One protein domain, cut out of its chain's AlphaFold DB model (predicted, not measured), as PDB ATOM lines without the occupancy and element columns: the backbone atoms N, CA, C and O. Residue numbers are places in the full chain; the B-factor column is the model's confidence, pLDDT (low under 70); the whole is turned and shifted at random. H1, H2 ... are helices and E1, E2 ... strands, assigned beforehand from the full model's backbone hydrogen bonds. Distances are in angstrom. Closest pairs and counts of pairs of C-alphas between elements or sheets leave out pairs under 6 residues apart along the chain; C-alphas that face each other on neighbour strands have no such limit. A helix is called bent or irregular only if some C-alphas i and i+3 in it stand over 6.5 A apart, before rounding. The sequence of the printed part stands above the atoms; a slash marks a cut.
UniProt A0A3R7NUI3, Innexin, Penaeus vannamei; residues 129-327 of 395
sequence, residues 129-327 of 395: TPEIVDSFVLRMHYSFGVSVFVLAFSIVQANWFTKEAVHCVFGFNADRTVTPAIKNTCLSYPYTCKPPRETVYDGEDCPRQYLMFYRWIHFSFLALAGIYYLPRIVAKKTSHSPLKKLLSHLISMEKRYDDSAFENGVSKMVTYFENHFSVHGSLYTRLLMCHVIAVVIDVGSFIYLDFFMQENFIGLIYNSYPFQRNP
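AT A GLANCE: This is residues 129 to 327 of the 395 residues of the protein "Innexin" of Penaeus vannamei (UniProt A0A3R7NUI3). A long rod is made by three long helices, H1, H3 and H6, which run up and down along its length, with the helical hairpin H4 and H5 set across one end. At the other end is a small, loose head of E1, H2 and the strand hairpin E2 and E3, while H7 turns off from the end of H6 and residues 317 to 327 stick out. The printed part has 199 residues with seven named helices and three named strands, in the order H1 E1 H2 E2 E3 H3 H4 H5 H6 H7; E2 and E3 form an antiparallel sheet. The class is mostly helix, and the whole is extended, with a radius of gyration of the C-alphas of 26.9 A and spans of 85 by 33 by 32 A.

IN THESE COORDINATES: H1, residues 136 to 162, begins at C-alpha 136 at (-10.707, 26.544, 40.861) and is 37.6 A long. E1 is residues 167 to 169, H2 residues 180 to 188, E2 residues 191 to 193 and E3 residues 208 to 210. H3, residues 213 to 238, is 36.3 A long; it is irregular, with C-alphas 215 and 218 7.7 A apart, and has a kink of 35 degrees near residue 220. H4, residues 241 to 254, is 20.2 A long, and H5, residues 259 to 275, 24.4 A. H6, residues 277 to 308, is the longest helix at 46.5 A, and H7, residues 313 to 319, ends at C-alpha 319 at (6.965, -0.334, 44.917).

HOW THE PARTS SIT: H1, H3 and H6 form an up and down bundle, each running against the one before it. H1 touches H3 at a shallow tilt of 26 degrees, opposite ways; their closest C-alphas, of Val 146 and Ala 225, are 4.6 A apart. H3 touches H6 at a shallow tilt of 3 degrees, opposite ways, closest at C-alphas of Pro 231 and Ala 294, 6.1 A. With residues 138 to 141 alone, H1 only just touches H6, with 3 pairs of C-alphas within 8 A, the closest those of Leu 138 and His 291, 7.1 A. H4 and H5 are a helical hairpin at a shallow tilt of 24 degrees, closest at C-alphas of Met 253 and Phe 262, 5.8 A; H5 and H6 meet only through their link. H7 touches residues 302 to 306 of H6 alone, about perpendicular at 73 degrees, only just beyond steep, closest at C-alphas of Asp 306 and Phe 313, 4.7 A. H2 and H3 only just touch, only at their ends, with 3 pairs within 8 A, the closest C-alphas being those of Leu 187 and Arg 215, 6.8 A. E1 pairs with no named strand; its closest C-alpha to H2 is that of Cys 168, 6.4 A from that of Lys 183. In the hairpin E2 and E3, N 192 and O 209 are 2.9 A apart, within hydrogen-bond range. Every O i to N i+4 pair is within hydrogen-bond range in H2, H4 and H5, against 22 of 23 in H1, 17 of 22 in H3, 25 of 28 in H6 and 1 of 3 in H7, where 3 of 4 O i to N i+3 pairs are.

THE WHOLE: The two C-alphas farthest apart, of Asp 202 and Ser 260, are 87.3 A apart. The printed part has no cut; the link E2 to E3, residues 194 to 207, is long. The mean pLDDT of the printed part is 83.7, with 23 residues under 70, among them residues 194 to 205 and 325 to 327.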
ATOM      1  N   THR A 129     -24.597  31.036  37.832       57.31
ATOM      2  CA  THR A 129     -24.164  31.848  38.976       57.31
ATOM      3  C   THR A 129     -22.945  31.196  39.625       57.31
ATOM      4  O   THR A 129     -23.099  30.248  40.395       57.31
ATOM      5  N   PRO A 130     -21.712  31.632  39.291       61.78
ATOM      6  CA  PRO A 130     -20.533  31.165  40.001       61.78
ATOM      7  C   PRO A 130     -20.721  31.485  41.484       61.78
ATOM      8  O   PRO A 130     -21.019  32.623  41.857       61.78
ATOM      9  N   GLU A 131     -20.592  30.475  42.343       70.25
ATOM     10  CA  GLU A 131     -20.515  30.751  43.768       70.25
ATOM     11  C   GLU A 131     -19.232  31.549  44.009       70.25
ATOM     12  O   GLU A 131     -18.156  31.167  43.566       70.25
ATOM     13  N   ILE A 132     -19.340  32.685  44.698       67.00
ATOM     14  CA  ILE A 132     -18.213  33.613  44.909       67.00
ATOM     15  C   ILE A 132     -17.049  32.955  45.672       67.00
ATOM     16  O   ILE A 132     -15.910  33.399  45.593       67.00
ATOM     17  N   VAL A 133     -17.341  31.880  46.406       72.12
ATOM     18  CA  VAL A 133     -16.382  31.108  47.209       72.12
ATOM     19  C   VAL A 133     -15.811  29.915  46.413       72.12
ATOM     20  O   VAL A 133     -15.032  29.125  46.938       72.12
ATOM     21  N   ASP A 134     -16.174  29.762  45.135       79.50
ATOM     22  CA  ASP A 134     -15.760  28.632  44.299       79.50
ATOM     23  C   ASP A 134     -14.384  28.903  43.671       79.50
ATOM     24  O   ASP A 134     -14.253  29.409  42.555       79.50
ATOM     25  N   SER A 135     -13.327  28.595  44.424       86.88
ATOM     26  CA  SER A 135     -11.965  28.547  43.885       86.88
ATOM     27  C   SER A 135     -11.848  27.419  42.858       86.88
ATOM     28  O   SER A 135     -12.455  26.358  43.016       86.88
ATOM     29  N   PHE A 136     -11.002  27.599  41.839       86.62
ATOM     30  CA  PHE A 136     -10.707  26.544  40.861       86.62
ATOM     31  C   PHE A 136     -10.280  25.233  41.540       86.62
ATOM     32  O   PHE A 136     -10.665  24.155  41.093       86.62
ATOM     33  N   VAL A 137      -9.540  25.335  42.647       87.94
ATOM     34  CA  VAL A 137      -9.078  24.181  43.427       87.94
ATOM     35  C   VAL A 137     -10.251  23.433  44.060       87.94
ATOM     36  O   VAL A 137     -10.340  22.218  43.906       87.94
ATOM     37  N   LEU A 138     -11.194  24.136  44.702       89.19
ATOM     38  CA  LEU A 138     -12.396  23.506  45.263       89.19
ATOM     39  C   LEU A 138     -13.262  22.884  44.171       89.19
ATOM     40  O   LEU A 138     -13.717  21.750  44.329       89.19
ATOM     41  N   ARG A 139     -13.435  23.591  43.049       89.44
ATOM     42  CA  ARG A 139     -14.153  23.074  41.887       89.44
ATOM     43  C   ARG A 139     -13.547  21.790  41.360       89.44
ATOM     44  O   ARG A 139     -14.279  20.846  41.073       89.44
ATOM     45  N   MET A 140     -12.226  21.747  41.240       88.75
ATOM     46  CA  MET A 140     -11.514  20.540  40.855       88.75
ATOM     47  C   MET A 140     -11.765  19.443  41.893       88.75
ATOM     48  O   MET A 140     -12.258  18.386  41.526       88.75
ATOM     49  N   HIS A 141     -11.575  19.712  43.182       89.62
ATOM     50  CA  HIS A 141     -11.721  18.710  44.237       89.62
ATOM     51  C   HIS A 141     -13.124  18.067  44.276       89.62
ATOM     52  O   HIS A 141     -13.235  16.846  44.166       89.62
ATOM     53  N   TYR A 142     -14.213  18.848  44.336       90.69
ATOM     54  CA  TYR A 142     -15.557  18.249  44.378       90.69
ATOM     55  C   TYR A 142     -16.011  17.715  43.014       90.69
ATOM     56  O   TYR A 142     -16.777  16.759  42.962       90.69
ATOM     57  N   SER A 143     -15.622  18.329  41.892       90.81
ATOM     58  CA  SER A 143     -16.112  17.892  40.579       90.81
ATOM     59  C   SER A 143     -15.328  16.691  40.081       90.81
ATOM     60  O   SER A 143     -15.923  15.707  39.651       90.81
ATOM     61  N   PHE A 144     -14.002  16.773  40.112       92.88
ATOM     62  CA  PHE A 144     -13.120  15.712  39.654       92.88
ATOM     63  C   PHE A 144     -13.080  14.570  40.667       92.88
ATOM     64  O   PHE A 144     -13.334  13.436  40.273       92.88
ATOM     65  N   GLY A 145     -12.869  14.859  41.956       93.44
ATOM     66  CA  GLY A 145     -12.790  13.834  43.004       93.44
ATOM     67  C   GLY A 145     -14.047  12.969  43.069       93.44
ATOM     68  O   GLY A 145     -13.973  11.752  42.907       93.44
ATOM     69  N   VAL A 146     -15.228  13.591  43.174       95.31
ATOM     70  CA  VAL A 146     -16.506  12.853  43.184       95.31
ATOM     71  C   VAL A 146     -16.695  12.058  41.892       95.31
ATOM     72  O   VAL A 146     -17.088  10.895  41.949       95.31
ATOM     73  N   SER A 147     -16.379  12.637  40.726       94.75
ATOM     74  CA  SER A 147     -16.516  11.924  39.448       94.75
ATOM     75  C   SER A 147     -15.606  10.699  39.365       94.75
ATOM     76  O   SER A 147     -16.050   9.652  38.900       94.75
ATOM     77  N   VAL A 148     -14.357  10.806  39.827       95.69
ATOM     78  CA  VAL A 148     -13.394   9.696  39.839       95.69
ATOM     79  C   VAL A 148     -13.893   8.563  40.729       95.69
ATOM     80  O   VAL A 148     -13.930   7.420  40.278       95.69
ATOM     81  N   PHE A 149     -14.344   8.857  41.951       96.12
ATOM     82  CA  PHE A 149     -14.828   7.818  42.865       96.12
ATOM     83  C   PHE A 149     -16.149   7.187  42.413       96.12
ATOM     84  O   PHE A 149     -16.303   5.969  42.494       96.12
ATOM     85  N   VAL A 150     -17.082   7.971  41.864       96.38
ATOM     86  CA  VAL A 150     -18.329   7.437  41.285       96.38
ATOM     87  C   VAL A 150     -18.043   6.568  40.059       96.38
ATOM     88  O   VAL A 150     -18.672   5.521  39.879       96.38
ATOM     89  N   LEU A 151     -17.085   6.965  39.218       96.62
ATOM     90  CA  LEU A 151     -16.659   6.165  38.074       96.62
ATOM     91  C   LEU A 151     -15.995   4.861  38.530       96.62
ATOM     92  O   LEU A 151     -16.346   3.802  38.017       96.62
ATOM     93  N   ALA A 152     -15.097   4.917  39.516       95.75
ATOM     94  CA  ALA A 152     -14.460   3.737  40.095       95.75
ATOM     95  C   ALA A 152     -15.498   2.770  40.687       95.75
ATOM     96  O   ALA A 152     -15.482   1.581  40.365       95.75
ATOM     97  N   PHE A 153     -16.459   3.286  41.461       96.25
ATOM     98  CA  PHE A 153     -17.605   2.520  41.950       96.25
ATOM     99  C   PHE A 153     -18.365   1.846  40.801       96.25
ATOM    100  O   PHE A 153     -18.603   0.642  40.838       96.25
ATOM    101  N   SER A 154     -18.690   2.604  39.752       95.81
ATOM    102  CA  SER A 154     -19.447   2.098  38.603       95.81
ATOM    103  C   SER A 154     -18.695   0.998  37.851       95.81
ATOM    104  O   SER A 154     -19.307   0.011  37.449       95.81
ATOM    105  N   ILE A 155     -17.374   1.135  37.684       94.88
ATOM    106  CA  ILE A 155     -16.520   0.127  37.038       94.88
ATOM    107  C   ILE A 155     -16.491  -1.158  37.865       94.88
ATOM    108  O   ILE A 155     -16.719  -2.238  37.318       94.88
ATOM    109  N   VAL A 156     -16.248  -1.060  39.175       92.69
ATOM    110  CA  VAL A 156     -16.227  -2.234  40.062       92.69
ATOM    111  C   VAL A 156     -17.588  -2.924  40.065       92.69
ATOM    112  O   VAL A 156     -17.665  -4.140  39.903       92.69
ATOM    113  N   GLN A 157     -18.666  -2.148  40.161       93.38
ATOM    114  CA  GLN A 157     -20.022  -2.676  40.152       93.38
ATOM    115  C   GLN A 157     -20.362  -3.363  38.819       93.38
ATOM    116  O   GLN A 157     -20.947  -4.445  38.813       93.38
ATOM    117  N   ALA A 158     -19.968  -2.776  37.685       93.12
ATOM    118  CA  ALA A 158     -20.162  -3.373  36.365       93.12
ATOM    119  C   ALA A 158     -19.365  -4.677  36.197       93.12
ATOM    120  O   ALA A 158     -19.886  -5.654  35.654       93.12
ATOM    121  N   ASN A 159     -18.131  -4.723  36.703       89.75
ATOM    122  CA  ASN A 159     -17.320  -5.941  36.705       89.75
ATOM    123  C   ASN A 159     -17.969  -7.043  37.546       89.75
ATOM    124  O   ASN A 159     -18.000  -8.188  37.111       89.75
ATOM    125  N   TRP A 160     -18.565  -6.702  38.687       87.94
ATOM    126  CA  TRP A 160     -19.306  -7.664  39.504       87.94
ATOM    127  C   TRP A 160     -20.570  -8.215  38.852       87.94
ATOM    128  O   TRP A 160     -20.934  -9.358  39.109       87.94
ATOM    129  N   PHE A 161     -21.247  -7.430  38.016       89.00
ATOM    130  CA  PHE A 161     -22.417  -7.918  37.284       89.00
ATOM    131  C   PHE A 161     -22.055  -8.765  36.059       89.00
ATOM    132  O   PHE A 161     -22.861  -9.588  35.634       89.00
ATOM    133  N   THR A 162     -20.877  -8.550  35.470       89.19
ATOM    134  CA  THR A 162     -20.473  -9.204  34.212       89.19
ATOM    135  C   THR A 162     -19.568 -10.412  34.415       89.19
ATOM    136  O   THR A 162     -19.642 -11.358  33.631       89.19
ATOM    137  N   LYS A 163     -18.723 -10.398  35.448       84.44
ATOM    138  CA  LYS A 163     -17.774 -11.465  35.772       84.44
ATOM    139  C   LYS A 163     -18.098 -12.069  37.137       84.44
ATOM    140  O   LYS A 163     -18.580 -11.385  38.038       84.44
ATOM    141  N   GLU A 164     -17.788 -13.351  37.310       79.25
ATOM    142  CA  GLU A 164     -17.792 -13.948  38.645       79.25
ATOM    143  C   GLU A 164     -16.686 -13.296  39.487       79.25
ATOM    144  O   GLU A 164     -15.531 -13.260  39.074       79.25
ATOM    145  N   ALA A 165     -17.042 -12.755  40.656       75.12
ATOM    146  CA  ALA A 165     -16.116 -12.010  41.512       75.12
ATOM    147  C   ALA A 165     -14.919 -12.845  41.995       75.12
ATOM    148  O   ALA A 165     -13.833 -12.309  42.197       75.12
ATOM    149  N   VAL A 166     -15.156 -14.135  42.242       79.69
ATOM    150  CA  VAL A 166     -14.185 -15.083  42.790       79.69
ATOM    151  C   VAL A 166     -14.500 -16.475  42.249       79.69
ATOM    152  O   VAL A 166     -15.651 -16.922  42.312       79.69
ATOM    153  N   HIS A 167     -13.469 -17.181  41.785       81.31
ATOM    154  CA  HIS A 167     -13.538 -18.611  41.506       81.31
ATOM    155  C   HIS A 167     -13.090 -19.385  42.749       81.31
ATOM    156  O   HIS A 167     -11.929 -19.334  43.147       81.31
ATOM    157  N   CYS A 168     -14.029 -20.084  43.389       81.12
ATOM    158  CA  CYS A 168     -13.700 -21.017  44.463       81.12
ATOM    159  C   CYS A 168     -13.474 -22.406  43.876       81.12
ATOM    160  O   CYS A 168     -14.336 -22.901  43.149       81.12
ATOM    161  N   VAL A 169     -12.381 -23.059  44.260       80.19
ATOM    162  CA  VAL A 169     -12.142 -24.472  43.950       80.19
ATOM    163  C   VAL A 169     -12.297 -25.292  45.227       80.19
ATOM    164  O   VAL A 169     -11.732 -24.954  46.267       80.19
ATOM    165  N   PHE A 170     -13.074 -26.373  45.158       77.69
ATOM    166  CA  PHE A 170     -13.246 -27.315  46.262       77.69
ATOM    167  C   PHE A 170     -12.717 -28.696  45.854       77.69
ATOM    168  O   PHE A 170     -13.220 -29.302  44.909       77.69
ATOM    169  N   GLY A 171     -11.702 -29.192  46.568       69.75
ATOM    170  CA  GLY A 171     -11.191 -30.562  46.442       69.75
ATOM    171  C   GLY A 171     -10.641 -30.923  45.057       69.75
ATOM    172  O   GLY A 171     -11.253 -31.743  44.372       69.75
ATOM    173  N   PHE A 172      -9.510 -30.316  44.658       69.81
ATOM    174  CA  PHE A 172      -8.735 -30.533  43.409       69.81
ATOM    175  C   PHE A 172      -9.523 -30.568  42.079       69.81
ATOM    176  O   PHE A 172      -8.934 -30.756  41.020       69.81
ATOM    177  N   ASN A 173     -10.839 -30.365  42.101       66.69
ATOM    178  CA  ASN A 173     -11.710 -30.386  40.937       66.69
ATOM    179  C   ASN A 173     -12.077 -28.950  40.574       66.69
ATOM    180  O   ASN A 173     -13.045 -28.399  41.097       66.69
ATOM    181  N   ALA A 174     -11.309 -28.362  39.659       66.12
ATOM    182  CA  ALA A 174     -11.578 -27.032  39.115       66.12
ATOM    183  C   ALA A 174     -12.851 -26.979  38.239       66.12
ATOM    184  O   ALA A 174     -13.419 -25.910  38.046       66.12
ATOM    185  N   ASP A 175     -13.340 -28.126  37.753       69.81
ATOM    186  CA  ASP A 175     -14.394 -28.174  36.728       69.81
ATOM    187  C   ASP A 175     -15.833 -28.072  37.261       69.81
ATOM    188  O   ASP A 175     -16.774 -27.914  36.479       69.81
ATOM    189  N   ARG A 176     -16.063 -28.190  38.577       72.75
ATOM    190  CA  ARG A 176     -17.428 -28.133  39.125       72.75
ATOM    191  C   ARG A 176     -17.795 -26.719  39.546       72.75
ATOM    192  O   ARG A 176     -17.189 -26.152  40.449       72.75
ATOM    193  N   THR A 177     -18.862 -26.188  38.949       75.38
ATOM    194  CA  THR A 177     -19.474 -24.935  39.390       75.38
ATOM    195  C   THR A 177     -19.958 -25.078  40.831       75.38
ATOM    196  O   THR A 177     -20.797 -25.915  41.167       75.38
ATOM    197  N   VAL A 178     -19.376 -24.274  41.714       80.31
ATOM    198  CA  VAL A 178     -19.678 -24.318  43.143       80.31
ATOM    199  C   VAL A 178     -21.041 -23.673  43.416       80.31
ATOM    200  O   VAL A 178     -21.408 -22.681  42.778       80.31
ATOM    201  N   THR A 179     -21.795 -24.216  44.376       86.12
ATOM    202  CA  THR A 179     -23.075 -23.643  44.807       86.12
ATOM    203  C   THR A 179     -22.907 -22.199  45.308       86.12
ATOM    204  O   THR A 179     -21.881 -21.854  45.904       86.12
ATOM    205  N   PRO A 180     -23.922 -21.332  45.121       85.50
ATOM    206  CA  PRO A 180     -23.839 -19.922  45.511       85.50
ATOM    207  C   PRO A 180     -23.595 -19.720  47.017       85.50
ATOM    208  O   PRO A 180     -22.956 -18.746  47.406       85.50
ATOM    209  N   ALA A 181     -24.034 -20.655  47.867       87.12
ATOM    210  CA  ALA A 181     -23.800 -20.607  49.311       87.12
ATOM    211  C   ALA A 181     -22.305 -20.697  49.673       87.12
ATOM    212  O   ALA A 181     -21.808 -19.923  50.494       87.12
ATOM    213  N   ILE A 182     -21.567 -21.597  49.020       85.19
ATOM    214  CA  ILE A 182     -20.124 -21.745  49.243       85.19
ATOM    215  C   ILE A 182     -19.385 -20.545  48.643       85.19
ATOM    216  O   ILE A 182     -18.493 -20.011  49.293       85.19
ATOM    217  N   LYS A 183     -19.802 -20.049  47.465       84.56
ATOM    218  CA  LYS A 183     -19.233 -18.818  46.884       84.56
ATOM    219  C   LYS A 183     -19.347 -17.629  47.848       84.56
ATOM    220  O   LYS A 183     -18.363 -16.931  48.083       84.56
ATOM    221  N   ASN A 184     -20.516 -17.433  48.464       86.31
ATOM    222  CA  ASN A 184     -20.718 -16.375  49.461       86.31
ATOM    223  C   ASN A 184     -19.851 -16.581  50.718       86.31
ATOM    224  O   ASN A 184     -19.373 -15.621  51.323       86.31
ATOM    225  N   THR A 185     -19.604 -17.838  51.089       85.50
ATOM    226  CA  THR A 185     -18.714 -18.185  52.204       85.50
ATOM    227  C   THR A 185     -17.261 -17.827  51.883       85.50
ATOM    228  O   THR A 185     -16.627 -17.143  52.685       85.50
ATOM    229  N   CYS A 186     -16.758 -18.181  50.691       83.81
ATOM    230  CA  CYS A 186     -15.413 -17.792  50.244       83.81
ATOM    231  C   CYS A 186     -15.221 -16.271  50.267       83.81
ATOM    232  O   CYS A 186     -14.180 -15.780  50.689       83.81
ATOM    233  N   LEU A 187     -16.234 -15.525  49.813       83.25
ATOM    234  CA  LEU A 187     -16.183 -14.065  49.742       83.25
ATOM    235  C   LEU A 187     -16.258 -13.404  51.126       83.25
ATOM    236  O   LEU A 187     -15.836 -12.262  51.289       83.25
ATOM    237  N   SER A 188     -16.816 -14.093  52.123       82.88
ATOM    238  CA  SER A 188     -16.990 -13.531  53.464       82.88
ATOM    239  C   SER A 188     -15.692 -13.517  54.269       82.88
ATOM    240  O   SER A 188     -15.481 -12.573  55.024       82.88
ATOM    241  N   TYR A 189     -14.824 -14.518  54.091       80.06
ATOM    242  CA  TYR A 189     -13.600 -14.660  54.887       80.06
ATOM    243  C   TYR A 189     -12.391 -15.126  54.059       80.06
ATOM    244  O   TYR A 189     -11.780 -16.143  54.402       80.06
ATOM    245  N   PRO A 190     -12.014 -14.420  52.976       83.31
ATOM    246  CA  PRO A 190     -10.761 -14.720  52.302       83.31
ATOM    247  C   PRO A 190      -9.605 -14.374  53.243       83.31
ATOM    248  O   PRO A 190      -9.543 -13.274  53.801       83.31
ATOM    249  N   TYR A 191      -8.689 -15.315  53.434       82.88
ATOM    250  CA  TYR A 191      -7.447 -15.077  54.152       82.88
ATOM    251  C   TYR A 191      -6.279 -15.636  53.355       82.88
ATOM    252  O   TYR A 191      -6.402 -16.668  52.696       82.88
ATOM    253  N   THR A 192      -5.147 -14.948  53.413       79.94
ATOM    254  CA  THR A 192      -3.871 -15.479  52.956       79.94
ATOM    255  C   THR A 192      -3.064 -15.932  54.160       79.94
ATOM    256  O   THR A 192      -3.097 -15.349  55.245       79.94
ATOM    257  N   CYS A 193      -2.352 -17.027  53.957       73.56
ATOM    258  CA  CYS A 193      -1.344 -17.517  54.872       73.56
ATOM    259  C   CYS A 193      -0.038 -16.787  54.537       73.56
ATOM    260  O   CYS A 193       0.437 -16.925  53.411       73.56
ATOM    261  N   LYS A 194       0.539 -16.005  55.464       65.88
ATOM    262  CA  LYS A 194       1.912 -15.499  55.287       65.88
ATOM    263  C   LYS A 194       2.881 -16.649  55.582       65.88
ATOM    264  O   LYS A 194       3.017 -17.012  56.754       65.88
ATOM    265  N   PRO A 195       3.546 -17.252  54.581       58.78
ATOM    266  CA  PRO A 195       4.484 -18.323  54.868       58.78
ATOM    267  C   PRO A 195       5.648 -17.753  55.697       58.78
ATOM    268  O   PRO A 195       6.267 -16.776  55.276       58.78
ATOM    269  N   PRO A 196       5.992 -18.338  56.861       53.44
ATOM    270  CA  PRO A 196       7.160 -17.902  57.625       53.44
ATOM    271  C   PRO A 196       8.481 -18.186  56.883       53.44
ATOM    272  O   PRO A 196       9.506 -17.592  57.211       53.44
ATOM    273  N   ARG A 197       8.466 -19.074  55.875       52.28
ATOM    274  CA  ARG A 197       9.553 -19.368  54.925       52.28
ATOM    275  C   ARG A 197       8.972 -19.872  53.603       52.28
ATOM    276  O   ARG A 197       8.006 -20.626  53.620       52.28
ATOM    277  N   GLU A 198       9.625 -19.529  52.494       57.94
ATOM    278  CA  GLU A 198       9.241 -19.748  51.081       57.94
ATOM    279  C   GLU A 198       8.892 -21.205  50.675       57.94
ATOM    280  O   GLU A 198       8.497 -21.454  49.544       57.94
ATOM    281  N   THR A 199       9.015 -22.193  51.569       52.84
ATOM    282  CA  THR A 199       8.927 -23.624  51.226       52.84
ATOM    283  C   THR A 199       8.024 -24.475  52.121       52.84
ATOM    284  O   THR A 199       7.922 -25.677  51.881       52.84
ATOM    285  N   VAL A 200       7.342 -23.912  53.128       52.66
ATOM    286  CA  VAL A 200       6.521 -24.715  54.056       52.66
ATOM    287  C   VAL A 200       5.093 -24.175  54.123       52.66
ATOM    288  O   VAL A 200       4.789 -23.286  54.913       52.66
ATOM    289  N   TYR A 201       4.216 -24.740  53.290       56.91
ATOM    290  CA  TYR A 201       2.760 -24.530  53.332       56.91
ATOM    291  C   TYR A 201       2.043 -25.438  54.355       56.91
ATOM    292  O   TYR A 201       0.836 -25.319  54.528       56.91
ATOM    293  N   ASP A 202       2.776 -26.317  55.045       56.72
ATOM    294  CA  ASP A 202       2.225 -27.438  55.829       56.72
ATOM    295  C   ASP A 202       2.172 -27.197  57.355       56.72
ATOM    296  O   ASP A 202       2.014 -28.132  58.137       56.72
ATOM    297  N   GLY A 203       2.341 -25.953  57.817       55.91
ATOM    298  CA  GLY A 203       2.363 -25.634  59.250       55.91
ATOM    299  C   GLY A 203       1.006 -25.189  59.800       55.91
ATOM    300  O   GLY A 203       0.452 -24.203  59.318       55.91
ATOM    301  N   GLU A 204       0.536 -25.845  60.870       63.84
ATOM    302  CA  GLU A 204      -0.648 -25.468  61.675       63.84
ATOM    303  C   GLU A 204      -0.586 -24.018  62.225       63.84
ATOM    304  O   GLU A 204      -1.619 -23.447  62.570       63.84
ATOM    305  N   ASP A 205       0.590 -23.376  62.207       66.00
ATOM    306  CA  ASP A 205       0.858 -22.052  62.784       66.00
ATOM    307  C   ASP A 205       1.144 -20.959  61.734       66.00
ATOM    308  O   ASP A 205       2.097 -20.183  61.855       66.00
ATOM    309  N   CYS A 206       0.355 -20.878  60.662       71.88
ATOM    310  CA  CYS A 206       0.484 -19.754  59.736       71.88
ATOM    311  C   CYS A 206      -0.347 -18.539  60.204       71.88
ATOM    312  O   CYS A 206      -1.565 -18.670  60.376       71.88
ATOM    313  N   PRO A 207       0.256 -17.342  60.380       77.12
ATOM    314  CA  PRO A 207      -0.504 -16.144  60.708       77.12
ATOM    315  C   PRO A 207      -1.442 -15.791  59.547       77.12
ATOM    316  O   PRO A 207      -1.008 -15.495  58.429       77.12
ATOM    317  N   ARG A 208      -2.748 -15.846  59.827       78.50
ATOM    318  CA  ARG A 208      -3.814 -15.551  58.863       78.50
ATOM    319  C   ARG A 208      -3.923 -14.045  58.661       78.50
ATOM    320  O   ARG A 208      -4.188 -13.310  59.610       78.50
ATOM    321  N   GLN A 209      -3.779 -13.593  57.421       77.56
ATOM    322  CA  GLN A 209      -4.079 -12.224  57.021       77.56
ATOM    323  C   GLN A 209      -5.422 -12.203  56.291       77.56
ATOM    324  O   GLN A 209      -5.560 -12.781  55.221       77.56
ATOM    325  N   TYR A 210      -6.428 -11.551  56.870       82.19
ATOM    326  CA  TYR A 210      -7.779 -11.487  56.300       82.19
ATOM    327  C   TYR A 210      -7.887 -10.403  55.228       82.19
ATOM    328  O   TYR A 210      -7.616  -9.250  55.525       82.19
ATOM    329  N   LEU A 211      -8.360 -10.710  54.019       81.69
ATOM    330  CA  LEU A 211      -8.501  -9.742  52.922       81.69
ATOM    331  C   LEU A 211      -9.919  -9.160  52.894       81.69
ATOM    332  O   LEU A 211     -10.733  -9.476  52.026       81.69
ATOM    333  N   MET A 212     -10.240  -8.294  53.856       75.44
ATOM    334  CA  MET A 212     -11.600  -7.741  53.978       75.44
ATOM    335  C   MET A 212     -11.983  -6.761  52.854       75.44
ATOM    336  O   MET A 212     -13.171  -6.508  52.634       75.44
ATOM    337  N   PHE A 213     -11.009  -6.224  52.112       82.69
ATOM    338  CA  PHE A 213     -11.250  -5.155  51.143       82.69
ATOM    339  C   PHE A 213     -12.113  -5.587  49.947       82.69
ATOM    340  O   PHE A 213     -12.906  -4.783  49.458       82.69
ATOM    341  N   TYR A 214     -12.049  -6.849  49.506       82.44
ATOM    342  CA  TYR A 214     -12.768  -7.317  48.310       82.44
ATOM    343  C   TYR A 214     -14.282  -7.122  48.384       82.44
ATOM    344  O   TYR A 214     -14.916  -6.771  47.390       82.44
ATOM    345  N   ARG A 215     -14.872  -7.334  49.563       85.56
ATOM    346  CA  ARG A 215     -16.322  -7.233  49.733       85.56
ATOM    347  C   ARG A 215     -16.794  -5.789  49.853       85.56
ATOM    348  O   ARG A 215     -17.892  -5.490  49.407       85.56
ATOM    349  N   TRP A 216     -15.996  -4.898  50.432       89.75
ATOM    350  CA  TRP A 216     -16.453  -3.557  50.816       89.75
ATOM    351  C   TRP A 216     -15.913  -2.428  49.930       89.75
ATOM    352  O   TRP A 216     -16.408  -1.309  50.024       89.75
ATOM    353  N   ILE A 217     -14.969  -2.709  49.022       90.94
ATOM    354  CA  ILE A 217     -14.264  -1.683  48.232       90.94
ATOM    355  C   ILE A 217     -15.198  -0.748  47.450       90.94
ATOM    356  O   ILE A 217     -15.000   0.464  47.417       90.94
ATOM    357  N   HIS A 218     -16.250  -1.290  46.845       92.62
ATOM    358  CA  HIS A 218     -17.219  -0.504  46.089       92.62
ATOM    359  C   HIS A 218     -17.991   0.468  47.006       92.62
ATOM    360  O   HIS A 218     -18.118   1.648  46.681       92.62
ATOM    361  N   PHE A 219     -18.424   0.023  48.191       94.69
ATOM    362  CA  PHE A 219     -19.038   0.907  49.187       94.69
ATOM    363  C   PHE A 219     -18.057   1.958  49.709       94.69
ATOM    364  O   PHE A 219     -18.457   3.103  49.905       94.69
ATOM    365  N   SER A 220     -16.778   1.613  49.868       95.00
ATOM    366  CA  SER A 220     -15.731   2.568  50.240       95.00
ATOM    367  C   SER A 220     -15.574   3.684  49.207       95.00
ATOM    368  O   SER A 220     -15.506   4.852  49.586       95.00
ATOM    369  N   PHE A 221     -15.601   3.374  47.905       95.94
ATOM    370  CA  PHE A 221     -15.591   4.409  46.863       95.94
ATOM    371  C   PHE A 221     -16.831   5.299  46.908       95.94
ATOM    372  O   PHE A 221     -16.718   6.514  46.751       95.94
ATOM    373  N   LEU A 222     -18.008   4.727  47.173       95.81
ATOM    374  CA  LEU A 222     -19.231   5.512  47.326       95.81
ATOM    375  C   LEU A 222     -19.175   6.423  48.567       95.81
ATOM    376  O   LEU A 222     -19.576   7.585  48.495       95.81
ATOM    377  N   ALA A 223     -18.641   5.926  49.684       96.56
ATOM    378  CA  ALA A 223     -18.443   6.703  50.905       96.56
ATOM    379  C   ALA A 223     -17.453   7.857  50.681       96.56
ATOM    380  O   ALA A 223     -17.761   8.999  51.024       96.56
ATOM    381  N   LEU A 224     -16.315   7.592  50.029       96.56
ATOM    382  CA  LEU A 224     -15.344   8.622  49.651       96.56
ATOM    383  C   LEU A 224     -15.964   9.662  48.716       96.56
ATOM    384  O   LEU A 224     -15.811  10.855  48.959       96.56
ATOM    385  N   ALA A 225     -16.751   9.253  47.717       96.81
ATOM    386  CA  ALA A 225     -17.483  10.195  46.868       96.81
ATOM    387  C   ALA A 225     -18.408  11.120  47.687       96.81
ATOM    388  O   ALA A 225     -18.490  12.316  47.410       96.81
ATOM    389  N   GLY A 226     -19.070  10.589  48.721       95.88
ATOM    390  CA  GLY A 226     -19.869  11.382  49.658       95.88
ATOM    391  C   GLY A 226     -19.030  12.372  50.473       95.88
ATOM    392  O   GLY A 226     -19.396  13.545  50.578       95.88
ATOM    393  N   ILE A 227     -17.884  11.935  51.002       96.25
ATOM    394  CA  ILE A 227     -16.968  12.777  51.788       96.25
ATOM    395  C   ILE A 227     -16.390  13.912  50.926       96.25
ATOM    396  O   ILE A 227     -16.425  15.069  51.339       96.25
ATOM    397  N   TYR A 228     -15.963  13.623  49.694       95.88
ATOM    398  CA  TYR A 228     -15.471  14.626  48.734       95.88
ATOM    399  C   TYR A 228     -16.535  15.660  48.325       95.88
ATOM    400  O   TYR A 228     -16.207  16.734  47.816       95.88
ATOM    401  N   TYR A 229     -17.818  15.376  48.563       94.50
ATOM    402  CA  TYR A 229     -18.905  16.323  48.338       94.50
ATOM    403  C   TYR A 229     -19.137  17.274  49.534       94.50
ATOM    404  O   TYR A 229     -19.755  18.333  49.367       94.50
ATOM    405  N   LEU A 230     -18.608  16.967  50.728       93.19
ATOM    406  CA  LEU A 230     -18.781  17.785  51.938       93.19
ATOM    407  C   LEU A 230     -18.275  19.231  51.795       93.19
ATOM    408  O   LEU A 230     -19.030  20.131  52.179       93.19
ATOM    409  N   PRO A 231     -17.093  19.517  51.204       91.38
ATOM    410  CA  PRO A 231     -16.622  20.891  51.025       91.38
ATOM    411  C   PRO A 231     -17.625  21.759  50.266       91.38
ATOM    412  O   PRO A 231     -17.813  22.926  50.600       91.38
ATOM    413  N   ARG A 232     -18.342  21.177  49.295       89.75
ATOM    414  CA  ARG A 232     -19.382  21.882  48.537       89.75
ATOM    415  C   ARG A 232     -20.607  22.193  49.394       89.75
ATOM    416  O   ARG A 232     -21.178  23.274  49.263       89.75
ATOM    417  N   ILE A 233     -21.018  21.284  50.279       90.94
ATOM    418  CA  ILE A 233     -22.127  21.538  51.214       90.94
ATOM    419  C   ILE A 233     -21.753  22.676  52.174       90.94
ATOM    420  O   ILE A 233     -22.562  23.579  52.399       90.94
ATOM    421  N   VAL A 234     -20.524  22.666  52.697       90.94
ATOM    422  CA  VAL A 234     -20.014  23.720  53.588       90.94
ATOM    423  C   VAL A 234     -19.910  25.058  52.850       90.94
ATOM    424  O   VAL A 234     -20.404  26.071  53.348       90.94
ATOM    425  N   ALA A 235     -19.365  25.077  51.632       88.56
ATOM    426  CA  ALA A 235     -19.270  26.281  50.805       88.56
ATOM    427  C   ALA A 235     -20.652  26.890  50.497       88.56
ATOM    428  O   ALA A 235     -20.841  28.104  50.606       88.56
ATOM    429  N   LYS A 236     -21.656  26.049  50.205       86.19
ATOM    430  CA  LYS A 236     -23.038  26.497  49.977       86.19
ATOM    431  C   LYS A 236     -23.634  27.171  51.211       86.19
ATOM    432  O   LYS A 236     -24.192  28.263  51.092       86.19
ATOM    433  N   LYS A 237     -23.484  26.558  52.389       87.56
ATOM    434  CA  LYS A 237     -24.013  27.091  53.658       87.56
ATOM    435  C   LYS A 237     -23.301  28.368  54.119       87.56
ATOM    436  O   LYS A 237     -23.931  29.232  54.710       87.56
ATOM    437  N   THR A 238     -22.008  28.506  53.836       84.12
ATOM    438  CA  THR A 238     -21.189  29.641  54.308       84.12
ATOM    439  C   THR A 238     -21.277  30.889  53.425       84.12
ATOM    440  O   THR A 238     -20.781  31.958  53.804       84.12
ATOM    441  N   SER A 239     -21.910  30.776  52.254       77.94
ATOM    442  CA  SER A 239     -21.997  31.852  51.269       77.94
ATOM    443  C   SER A 239     -22.950  32.989  51.673       77.94
ATOM    444  O   SER A 239     -24.101  32.774  52.042       77.94
ATOM    445  N   HIS A 240     -22.472  34.232  51.567       80.00
ATOM    446  CA  HIS A 240     -23.228  35.435  51.928       80.00
ATOM    447  C   HIS A 240     -24.284  35.772  50.855       80.00
ATOM    448  O   HIS A 240     -23.944  36.048  49.697       80.00
ATOM    449  N   SER A 241     -25.570  35.759  51.223       81.69
ATOM    450  CA  SER A 241     -26.685  35.947  50.278       81.69
ATOM    451  C   SER A 241     -26.736  37.333  49.598       81.69
ATOM    452  O   SER A 241     -27.058  37.375  48.406       81.69
ATOM    453  N   PRO A 242     -26.348  38.458  50.240       81.94
ATOM    454  CA  PRO A 242     -26.284  39.769  49.584       81.94
ATOM    455  C   PRO A 242     -25.269  39.841  48.439       81.94
ATOM    456  O   PRO A 242     -25.575  40.368  47.370       81.94
ATOM    457  N   LEU A 243     -24.082  39.255  48.624       80.00
ATOM    458  CA  LEU A 243     -23.034  39.283  47.601       80.00
ATOM    459  C   LEU A 243     -23.437  38.437  46.387       80.00
ATOM    460  O   LEU A 243     -23.220  38.841  45.245       80.00
ATOM    461  N   LYS A 244     -24.109  37.303  46.634       83.56
ATOM    462  CA  LYS A 244     -24.714  36.472  45.582       83.56
ATOM    463  C   LYS A 244     -25.742  37.259  44.762       83.56
ATOM    464  O   LYS A 244     -25.703  37.195  43.536       83.56
ATOM    465  N   LYS A 245     -26.623  38.031  45.413       85.38
ATOM    466  CA  LYS A 245     -27.617  38.876  44.726       85.38
ATOM    467  C   LYS A 245     -26.943  39.938  43.851       85.38
ATOM    468  O   LYS A 245     -27.298  40.047  42.679       85.38
ATOM    469  N   LEU A 246     -25.943  40.647  44.378       83.25
ATOM    470  CA  LEU A 246     -25.211  41.680  43.635       83.25
ATOM    471  C   LEU A 246     -24.529  41.104  42.384       83.25
ATOM    472  O   LEU A 246     -24.723  41.615  41.280       83.25
ATOM    473  N   LEU A 247     -23.804  39.993  42.541       85.00
ATOM    474  CA  LEU A 247     -23.128  39.331  41.428       85.00
ATOM    475  C   LEU A 247     -24.127  38.796  40.394       85.00
ATOM    476  O   LEU A 247     -23.929  38.969  39.194       85.00
ATOM    477  N   SER A 248     -25.231  38.193  40.844       86.12
ATOM    478  CA  SER A 248     -26.273  37.698  39.937       86.12
ATOM    479  C   SER A 248     -26.920  38.823  39.120       86.12
ATOM    480  O   SER A 248     -27.210  38.634  37.940       86.12
ATOM    481  N   HIS A 249     -27.090  40.009  39.718       86.06
ATOM    482  CA  HIS A 249     -27.610  41.182  39.025       86.06
ATOM    483  C   HIS A 249     -26.616  41.678  37.970       86.06
ATOM    484  O   HIS A 249     -27.020  41.959  36.844       86.06
ATOM    485  N   LEU A 250     -25.317  41.712  38.290       85.00
ATOM    486  CA  LEU A 250     -24.269  42.098  37.343       85.00
ATOM    487  C   LEU A 250     -24.204  41.149  36.136       85.00
ATOM    488  O   LEU A 250     -24.262  41.608  34.998       85.00
ATOM    489  N   ILE A 251     -24.196  39.834  36.378       86.38
ATOM    490  CA  ILE A 251     -24.208  38.809  35.316       86.38
ATOM    491  C   ILE A 251     -25.486  38.921  34.468       86.38
ATOM    492  O   ILE A 251     -25.462  38.770  33.245       86.38
ATOM    493  N   SER A 252     -26.629  39.208  35.101       85.94
ATOM    494  CA  SER A 252     -27.877  39.428  34.370       85.94
ATOM    495  C   SER A 252     -27.840  40.692  33.505       85.94
ATOM    496  O   SER A 252     -28.538  40.713  32.490       85.94
ATOM    497  N   MET A 253     -27.105  41.734  33.901       83.44
ATOM    498  CA  MET A 253     -26.944  42.959  33.109       83.44
ATOM    499  C   MET A 253     -25.983  42.740  31.940       83.44
ATOM    500  O   MET A 253     -26.326  43.098  30.817       83.44
ATOM    501  N   GLU A 254     -24.863  42.051  32.169       85.69
ATOM    502  CA  GLU A 254     -23.914  41.653  31.118       85.69
ATOM    503  C   GLU A 254     -24.627  40.887  29.993       85.69
ATOM    504  O   GLU A 254     -24.515  41.216  28.813       85.69
ATOM    505  N   LYS A 255     -25.474  39.915  30.356       85.88
ATOM    506  CA  LYS A 255     -26.234  39.117  29.383       85.88
ATOM    507  C   LYS A 255     -27.231  39.937  28.549       85.88
ATOM    508  O   LYS A 255     -27.661  39.473  27.492       85.88
ATOM    509  N   ARG A 256     -27.645  41.118  29.019       87.00
ATOM    510  CA  ARG A 256     -28.578  42.004  28.303       87.00
ATOM    511  C   ARG A 256     -27.883  42.943  27.311       87.00
ATOM    512  O   ARG A 256     -28.607  43.629  26.598       87.00
ATOM    513  N   TYR A 257     -26.547  42.923  27.212       85.50
ATOM    514  CA  TYR A 257     -25.760  43.803  26.330       85.50
ATOM    515  C   TYR A 257     -26.061  45.300  26.535       85.50
ATOM    516  O   TYR A 257     -26.118  46.069  25.579       85.50
ATOM    517  N   ASP A 258     -26.308  45.707  27.782       86.56
ATOM    518  CA  ASP A 258     -26.456  47.116  28.152       86.56
ATOM    519  C   ASP A 258     -25.170  47.592  28.831       86.56
ATOM    520  O   ASP A 258     -25.034  47.524  30.055       86.56
ATOM    521  N   ASP A 259     -24.213  48.044  28.020       89.69
ATOM    522  CA  ASP A 259     -22.895  48.484  28.490       89.69
ATOM    523  C   ASP A 259     -23.013  49.650  29.489       89.69
ATOM    524  O   ASP A 259     -22.277  49.721  30.469       89.69
ATOM    525  N   SER A 260     -24.002  50.534  29.304       89.62
ATOM    526  CA  SER A 260     -24.217  51.691  30.181       89.62
ATOM    527  C   SER A 260     -24.755  51.296  31.562       89.62
ATOM    528  O   SER A 260     -24.322  51.829  32.588       89.62
ATOM    529  N   ALA A 261     -25.672  50.326  31.617       86.88
ATOM    530  CA  ALA A 261     -26.151  49.767  32.877       86.88
ATOM    531  C   ALA A 261     -25.088  48.891  33.551       86.88
ATOM    532  O   ALA A 261     -25.003  48.875  34.782       86.88
ATOM    533  N   PHE A 262     -24.264  48.198  32.761       87.94
ATOM    534  CA  PHE A 262     -23.162  47.388  33.260       87.94
ATOM    535  C   PHE A 262     -22.107  48.243  33.969       87.94
ATOM    536  O   PHE A 262     -21.826  47.976  35.135       87.94
ATOM    537  N   GLU A 263     -21.611  49.314  33.343       91.06
ATOM    538  CA  GLU A 263     -20.635  50.240  33.948       91.06
ATOM    539  C   GLU A 263     -21.156  50.854  35.259       91.06
ATOM    540  O   GLU A 263     -20.465  50.874  36.283       91.06
ATOM    541  N   ASN A 264     -22.429  51.263  35.286       90.38
ATOM    542  CA  ASN A 264     -23.081  51.745  36.507       90.38
ATOM    543  C   ASN A 264     -23.188  50.652  37.589       90.38
ATOM    544  O   ASN A 264     -23.087  50.939  38.785       90.38
ATOM    545  N   GLY A 265     -23.399  49.399  37.184       87.75
ATOM    546  CA  GLY A 265     -23.397  48.235  38.066       87.75
ATOM    547  C   GLY A 265     -22.020  47.940  38.658       87.75
ATOM    548  O   GLY A 265     -21.917  47.705  39.863       87.75
ATOM    549  N   VAL A 266     -20.971  48.004  37.834       91.00
ATOM    550  CA  VAL A 266     -19.574  47.826  38.251       91.00
ATOM    551  C   VAL A 266     -19.173  48.920  39.236       91.00
ATOM    552  O   VAL A 266     -18.656  48.605  40.304       91.00
ATOM    553  N   SER A 267     -19.482  50.185  38.944       92.25
ATOM    554  CA  SER A 267     -19.184  51.309  39.840       92.25
ATOM    555  C   SER A 267     -19.833  51.133  41.220       92.25
ATOM    556  O   SER A 267     -19.147  51.176  42.241       92.25
ATOM    557  N   LYS A 268     -21.127  50.782  41.268       87.00
ATOM    558  CA  LYS A 268     -21.827  50.470  42.530       87.00
ATOM    559  C   LYS A 268     -21.196  49.300  43.285       87.00
ATOM    560  O   LYS A 268     -21.156  49.317  44.514       87.00
ATOM    561  N   MET A 269     -20.719  48.285  42.567       85.75
ATOM    562  CA  MET A 269     -20.029  47.141  43.161       85.75
ATOM    563  C   MET A 269     -18.685  47.558  43.768       85.75
ATOM    564  O   MET A 269     -18.408  47.180  44.903       85.75
ATOM    565  N   VAL A 270     -17.892  48.380  43.074       89.81
ATOM    566  CA  VAL A 270     -16.621  48.915  43.593       89.81
ATOM    567  C   VAL A 270     -16.851  49.754  44.848       89.81
ATOM    568  O   VAL A 270     -16.234  49.475  45.873       89.81
ATOM    569  N   THR A 271     -17.806  50.691  44.832       90.44
ATOM    570  CA  THR A 271     -18.148  51.494  46.019       90.44
ATOM    571  C   THR A 271     -18.615  50.622  47.188       90.44
ATOM    572  O   THR A 271     -18.299  50.895  48.346       90.44
ATOM    573  N   TYR A 272     -19.351  49.541  46.908       85.19
ATOM    574  CA  TYR A 272     -19.745  48.581  47.937       85.19
ATOM    575  C   TYR A 272     -18.529  47.889  48.571       85.19
ATOM    576  O   TYR A 272     -18.464  47.815  49.800       85.19
ATOM    577  N   PHE A 273     -17.563  47.439  47.760       85.38
ATOM    578  CA  PHE A 273     -16.322  46.821  48.242       85.38
ATOM    579  C   PHE A 273     -15.470  47.788  49.064       85.38
ATOM    580  O   PHE A 273     -15.008  47.414  50.140       85.38
ATOM    581  N   GLU A 274     -15.294  49.026  48.597       88.12
ATOM    582  CA  GLU A 274     -14.527  50.062  49.301       88.12
ATOM    583  C   GLU A 274     -15.103  50.339  50.693       88.12
ATOM    584  O   GLU A 274     -14.369  50.355  51.682       88.12
ATOM    585  N   ASN A 275     -16.429  50.450  50.789       87.44
ATOM    586  CA  ASN A 275     -17.111  50.735  52.049       87.44
ATOM    587  C   ASN A 275     -17.169  49.534  53.012       87.44
ATOM    588  O   ASN A 275     -17.363  49.733  54.210       87.44
ATOM    589  N   HIS A 276     -17.000  48.298  52.525       83.69
ATOM    590  CA  HIS A 276     -17.145  47.069  53.322       83.69
ATOM    591  C   HIS A 276     -15.868  46.213  53.400       83.69
ATOM    592  O   HIS A 276     -15.942  45.024  53.725       83.69
ATOM    593  N   PHE A 277     -14.681  46.788  53.171       76.88
ATOM    594  CA  PHE A 277     -13.396  46.063  53.195       76.88
ATOM    595  C   PHE A 277     -13.158  45.236  54.473       76.88
ATOM    596  O   PHE A 277     -12.609  44.136  54.402       76.88
ATOM    597  N   SER A 278     -13.620  45.708  55.636       73.75
ATOM    598  CA  SER A 278     -13.493  44.987  56.913       73.75
ATOM    599  C   SER A 278     -14.369  43.729  56.987       73.75
ATOM    600  O   SER A 278     -13.943  42.706  57.527       73.75
ATOM    601  N   VAL A 279     -15.560  43.753  56.383       72.62
ATOM    602  CA  VAL A 279     -16.493  42.614  56.337       72.62
ATOM    603  C   VAL A 279     -15.982  41.528  55.380       72.62
ATOM    604  O   VAL A 279     -16.199  40.334  55.605       72.62
ATOM    605  N   HIS A 280     -15.209  41.908  54.358       73.81
ATOM    606  CA  HIS A 280     -14.580  40.964  53.427       73.81
ATOM    607  C   HIS A 280     -13.502  40.080  54.074       73.81
ATOM    608  O   HIS A 280     -13.271  38.969  53.590       73.81
ATOM    609  N   GLY A 281     -12.922  40.493  55.208       84.38
ATOM    610  CA  GLY A 281     -12.035  39.633  55.999       84.38
ATOM    611  C   GLY A 281     -12.722  38.331  56.430       84.38
ATOM    612  O   GLY A 281     -12.148  37.249  56.305       84.38
ATOM    613  N   SER A 282     -13.997  38.404  56.823       83.75
ATOM    614  CA  SER A 282     -14.796  37.221  57.176       83.75
ATOM    615  C   SER A 282     -15.002  36.293  55.975       83.75
ATOM    616  O   SER A 282     -14.867  35.075  56.091       83.75
ATOM    617  N   LEU A 283     -15.227  36.845  54.780       83.88
ATOM    618  CA  LEU A 283     -15.367  36.043  53.563       83.88
ATOM    619  C   LEU A 283     -14.068  35.303  53.215       83.88
ATOM    620  O   LEU A 283     -14.111  34.115  52.888       83.88
ATOM    621  N   TYR A 284     -12.922  35.975  53.343       86.69
ATOM    622  CA  TYR A 284     -11.616  35.355  53.122       86.69
ATOM    623  C   TYR A 284     -11.339  34.228  54.124       86.69
ATOM    624  O   TYR A 284     -10.942  33.137  53.720       86.69
ATOM    625  N   THR A 285     -11.613  34.442  55.417       89.31
ATOM    626  CA  THR A 285     -11.429  33.386  56.431       89.31
ATOM    627  C   THR A 285     -12.310  32.165  56.163       89.31
ATOM    628  O   THR A 285     -11.826  31.040  56.258       89.31
ATOM    629  N   ARG A 286     -13.568  32.354  55.735       89.12
ATOM    630  CA  ARG A 286     -14.461  31.248  55.339       89.12
ATOM    631  C   ARG A 286     -13.931  30.487  54.122       89.12
ATOM    632  O   ARG A 286     -13.934  29.260  54.126       89.12
ATOM    633  N   LEU A 287     -13.436  31.197  53.105       88.56
ATOM    634  CA  LEU A 287     -12.809  30.581  51.930       88.56
ATOM    635  C   LEU A 287     -11.570  29.762  52.317       88.56
ATOM    636  O   LEU A 287     -11.390  28.646  51.826       88.56
ATOM    637  N   LEU A 288     -10.729  30.302  53.199       92.19
ATOM    638  CA  LEU A 288      -9.541  29.619  53.703       92.19
ATOM    639  C   LEU A 288      -9.924  28.356  54.488       92.19
ATOM    640  O   LEU A 288      -9.362  27.295  54.230       92.19
ATOM    641  N   MET A 289     -10.937  28.430  55.355       91.88
ATOM    642  CA  MET A 289     -11.461  27.265  56.076       91.88
ATOM    643  C   MET A 289     -11.968  26.175  55.125       91.88
ATOM    644  O   MET A 289     -11.663  25.002  55.328       91.88
ATOM    645  N   CYS A 290     -12.666  26.536  54.044       91.88
ATOM    646  CA  CYS A 290     -13.083  25.570  53.022       91.88
ATOM    647  C   CYS A 290     -11.891  24.848  52.364       91.88
ATOM    648  O   CYS A 290     -11.977  23.647  52.114       91.88
ATOM    649  N   HIS A 291     -10.772  25.541  52.116       93.31
ATOM    650  CA  HIS A 291      -9.559  24.901  51.587       93.31
ATOM    651  C   HIS A 291      -8.895  23.987  52.619       93.31
ATOM    652  O   HIS A 291      -8.481  22.886  52.268       93.31
ATOM    653  N   VAL A 292      -8.826  24.406  53.886       94.88
ATOM    654  CA  VAL A 292      -8.291  23.565  54.970       94.88
ATOM    655  C   VAL A 292      -9.106  22.277  55.094       94.88
ATOM    656  O   VAL A 292      -8.526  21.196  55.139       94.88
ATOM    657  N   ILE A 293     -10.439  22.368  55.064       94.31
ATOM    658  CA  ILE A 293     -11.329  21.197  55.087       94.31
ATOM    659  C   ILE A 293     -11.067  20.281  53.883       94.31
ATOM    660  O   ILE A 293     -10.978  19.069  54.058       94.31
ATOM    661  N   ALA A 294     -10.911  20.837  52.677       94.31
ATOM    662  CA  ALA A 294     -10.607  20.045  51.484       94.31
ATOM    663  C   ALA A 294      -9.269  19.291  51.613       94.31
ATOM    664  O   ALA A 294      -9.211  18.100  51.323       94.31
ATOM    665  N   VAL A 295      -8.222  19.942  52.133       95.12
ATOM    666  CA  VAL A 295      -6.917  19.301  52.378       95.12
ATOM    667  C   VAL A 295      -7.022  18.200  53.434       95.12
ATOM    668  O   VAL A 295      -6.450  17.127  53.255       95.12
ATOM    669  N   VAL A 296      -7.771  18.428  54.517       96.50
ATOM    670  CA  VAL A 296      -8.019  17.404  55.546       96.50
ATOM    671  C   VAL A 296      -8.731  16.192  54.947       96.50
ATOM    672  O   VAL A 296      -8.375  15.061  55.266       96.50
ATOM    673  N   ILE A 297      -9.694  16.413  54.050       96.38
ATOM    674  CA  ILE A 297     -10.385  15.335  53.336       96.38
ATOM    675  C   ILE A 297      -9.434  14.582  52.407       96.38
ATOM    676  O   ILE A 297      -9.467  13.354  52.406       96.38
ATOM    677  N   ASP A 298      -8.568  15.274  51.664       94.69
ATOM    678  CA  ASP A 298      -7.583  14.623  50.794       94.69
ATOM    679  C   ASP A 298      -6.635  13.731  51.604       94.69
ATOM    680  O   ASP A 298      -6.520  12.535  51.333       94.69
ATOM    681  N   VAL A 299      -6.014  14.275  52.655       95.56
ATOM    682  CA  VAL A 299      -5.102  13.522  53.532       95.56
ATOM    683  C   VAL A 299      -5.827  12.364  54.219       95.56
ATOM    684  O   VAL A 299      -5.327  11.239  54.230       95.56
ATOM    685  N   GLY A 300      -7.028  12.610  54.749       95.75
ATOM    686  CA  GLY A 300      -7.850  11.584  55.385       95.75
ATOM    687  C   GLY A 300      -8.238  10.462  54.424       95.75
ATOM    688  O   GLY A 300      -8.236   9.299  54.814       95.75
ATOM    689  N   SER A 301      -8.496  10.782  53.156       94.94
ATOM    690  CA  SER A 301      -8.830   9.793  52.127       94.94
ATOM    691  C   SER A 301      -7.632   8.919  51.765       94.94
ATOM    692  O   SER A 301      -7.801   7.713  51.598       94.94
ATOM    693  N   PHE A 302      -6.421   9.485  51.705       93.31
ATOM    694  CA  PHE A 302      -5.198   8.699  51.518       93.31
ATOM    695  C   PHE A 302      -4.955   7.734  52.679       93.31
ATOM    696  O   PHE A 302      -4.735   6.551  52.438       93.31
ATOM    697  N   ILE A 303      -5.057   8.216  53.922       93.62
ATOM    698  CA  ILE A 303      -4.890   7.378  55.121       93.62
ATOM    699  C   ILE A 303      -5.971   6.293  55.174       93.62
ATOM    700  O   ILE A 303      -5.680   5.136  55.461       93.62
ATOM    701  N   TYR A 304      -7.222   6.644  54.864       94.56
ATOM    702  CA  TYR A 304      -8.329   5.694  54.833       94.56
ATOM    703  C   TYR A 304      -8.118   4.596  53.786       94.56
ATOM    704  O   TYR A 304      -8.325   3.423  54.088       94.56
ATOM    705  N   LEU A 305      -7.696   4.954  52.570       91.56
ATOM    706  CA  LEU A 305      -7.410   3.979  51.516       91.56
ATOM    707  C   LEU A 305      -6.229   3.077  51.880       91.56
ATOM    708  O   LEU A 305      -6.284   1.880  51.607       91.56
ATOM    709  N   ASP A 306      -5.203   3.628  52.525       90.50
ATOM    710  CA  ASP A 306      -4.053   2.864  53.004       90.50
ATOM    711  C   ASP A 306      -4.437   1.858  54.090       90.50
ATOM    712  O   ASP A 306      -4.168   0.666  53.946       90.50
ATOM    713  N   PHE A 307      -5.201   2.292  55.093       89.19
ATOM    714  CA  PHE A 307      -5.783   1.400  56.095       89.19
ATOM    715  C   PHE A 307      -6.667   0.320  55.456       89.19
ATOM    716  O   PHE A 307      -6.566  -0.863  55.785       89.19
ATOM    717  N   PHE A 308      -7.517   0.707  54.502       87.94
ATOM    718  CA  PHE A 308      -8.442  -0.210  53.841       87.94
ATOM    719  C   PHE A 308      -7.718  -1.284  53.013       87.94
ATOM    720  O   PHE A 308      -8.178  -2.424  52.947       87.94
ATOM    721  N   MET A 309      -6.570  -0.946  52.422       83.69
ATOM    722  CA  MET A 309      -5.696  -1.871  51.689       83.69
ATOM    723  C   MET A 309      -4.601  -2.504  52.558       83.69
ATOM    724  O   MET A 309      -3.687  -3.123  52.017       83.69
ATOM    725  N   GLN A 310      -4.724  -2.415  53.887       83.94
ATOM    726  CA  GLN A 310      -3.811  -3.037  54.850       83.94
ATOM    727  C   GLN A 310      -2.365  -2.543  54.719       83.94
ATOM    728  O   GLN A 310      -1.448  -3.351  54.610       83.94
ATOM    729  N   GLU A 311      -2.188  -1.219  54.715       76.25
ATOM    730  CA  GLU A 311      -0.891  -0.511  54.716       76.25
ATOM    731  C   GLU A 311      -0.065  -0.675  53.434       76.25
ATOM    732  O   GLU A 311       1.087  -0.255  53.350       76.25
ATOM    733  N   ASN A 312      -0.661  -1.257  52.396       74.75
ATOM    734  CA  ASN A 312       0.022  -1.455  51.129       74.75
ATOM    735  C   ASN A 312      -0.277  -0.354  50.114       74.75
ATOM    736  O   ASN A 312       0.385  -0.336  49.089       74.75
ATOM    737  N   PHE A 313      -1.236   0.558  50.315       80.75
ATOM    738  CA  PHE A 313      -1.667   1.455  49.232       80.75
ATOM    739  C   PHE A 313      -0.608   2.485  48.848       80.75
ATOM    740  O   PHE A 313      -0.307   2.656  47.664       80.75
ATOM    741  N   ILE A 314      -0.042   3.177  49.839       81.94
ATOM    742  CA  ILE A 314       0.974   4.205  49.591       81.94
ATOM    743  C   ILE A 314       2.249   3.540  49.066       81.94
ATOM    744  O   ILE A 314       2.834   4.005  48.085       81.94
ATOM    745  N   GLY A 315       2.626   2.410  49.672       80.00
ATOM    746  CA  GLY A 315       3.739   1.577  49.222       80.00
ATOM    747  C   GLY A 315       3.538   1.064  47.798       80.00
ATOM    748  O   GLY A 315       4.476   1.089  47.008       80.00
ATOM    749  N   LEU A 316       2.310   0.705  47.408       77.12
ATOM    750  CA  LEU A 316       2.008   0.145  46.093       77.12
ATOM    751  C   LEU A 316       2.411   1.085  44.962       77.12
ATOM    752  O   LEU A 316       2.953   0.621  43.963       77.12
ATOM    753  N   ILE A 317       2.167   2.389  45.099       80.12
ATOM    754  CA  ILE A 317       2.474   3.359  44.040       80.12
ATOM    755  C   ILE A 317       3.979   3.387  43.753       80.12
ATOM    756  O   ILE A 317       4.383   3.390  42.591       80.12
ATOM    757  N   TYR A 318       4.800   3.379  44.803       82.50
ATOM    758  CA  TYR A 318       6.255   3.427  44.677       82.50
ATOM    759  C   TYR A 318       6.850   2.058  44.340       82.50
ATOM    760  O   TYR A 318       7.660   1.950  43.422       82.50
ATOM    761  N   ASN A 319       6.405   1.009  45.028       78.50
ATOM    762  CA  ASN A 319       6.965  -0.334  44.917       78.50
ATOM    763  C   ASN A 319       6.537  -1.024  43.613       78.50
ATOM    764  O   ASN A 319       7.243  -1.894  43.115       78.50
ATOM    765  N   SER A 320       5.409  -0.635  43.007       77.44
ATOM    766  CA  SER A 320       4.988  -1.184  41.707       77.44
ATOM    767  C   SER A 320       5.806  -0.656  40.526       77.44
ATOM    768  O   SER A 320       5.571  -1.084  39.400       77.44
ATOM    769  N   TYR A 321       6.744   0.270  40.735       78.00
ATOM    770  CA  TYR A 321       7.662   0.710  39.691       78.00
ATOM    771  C   TYR A 321       8.943  -0.145  39.696       78.00
ATOM    772  O   TYR A 321       9.574  -0.261  40.743       78.00
ATOM    773  N   PRO A 322       9.414  -0.678  38.551       77.69
ATOM    774  CA  PRO A 322       8.810  -0.661  37.218       77.69
ATOM    775  C   PRO A 322       7.694  -1.709  37.150       77.69
ATOM    776  O   PRO A 322       7.924  -2.815  37.610       77.69
ATOM    777  N   PHE A 323       6.532  -1.397  36.560       74.44
ATOM    778  CA  PHE A 323       5.299  -2.221  36.520       74.44
ATOM    779  C   PHE A 323       5.411  -3.591  35.802       74.44
ATOM    780  O   PHE A 323       4.527  -3.999  35.047       74.44
ATOM    781  N   GLN A 324       6.514  -4.303  35.988       74.12
ATOM    782  CA  GLN A 324       6.802  -5.624  35.477       74.12
ATOM    783  C   GLN A 324       6.165  -6.638  36.420       74.12
ATOM    784  O   GLN A 324       6.766  -7.033  37.414       74.12
ATOM    785  N   ARG A 325       4.948  -7.073  36.084       64.44
ATOM    786  CA  ARG A 325       4.382  -8.266  36.714       64.44
ATOM    787  C   ARG A 325       5.217  -9.465  36.311       64.44
ATOM    788  O   ARG A 325       5.372  -9.714  35.114       64.44
ATOM    789  N   ASN A 326       5.734 -10.211  37.281       64.19
ATOM    790  CA  ASN A 326       6.366 -11.495  37.003       64.19
ATOM    791  C   ASN A 326       5.305 -12.605  37.102       64.19
ATOM    792  O   ASN A 326       4.983 -13.030  38.215       64.19
ATOM    793  N   PRO A 327       4.760 -13.105  35.975       61.56
ATOM    794  CA  PRO A 327       3.693 -14.107  36.002       61.56
ATOM    795  C   PRO A 327       4.160 -15.463  36.543       61.56
ATOM    796  O   PRO A 327       3.324 -16.285  36.896       61.56
TER     797      PRO A 327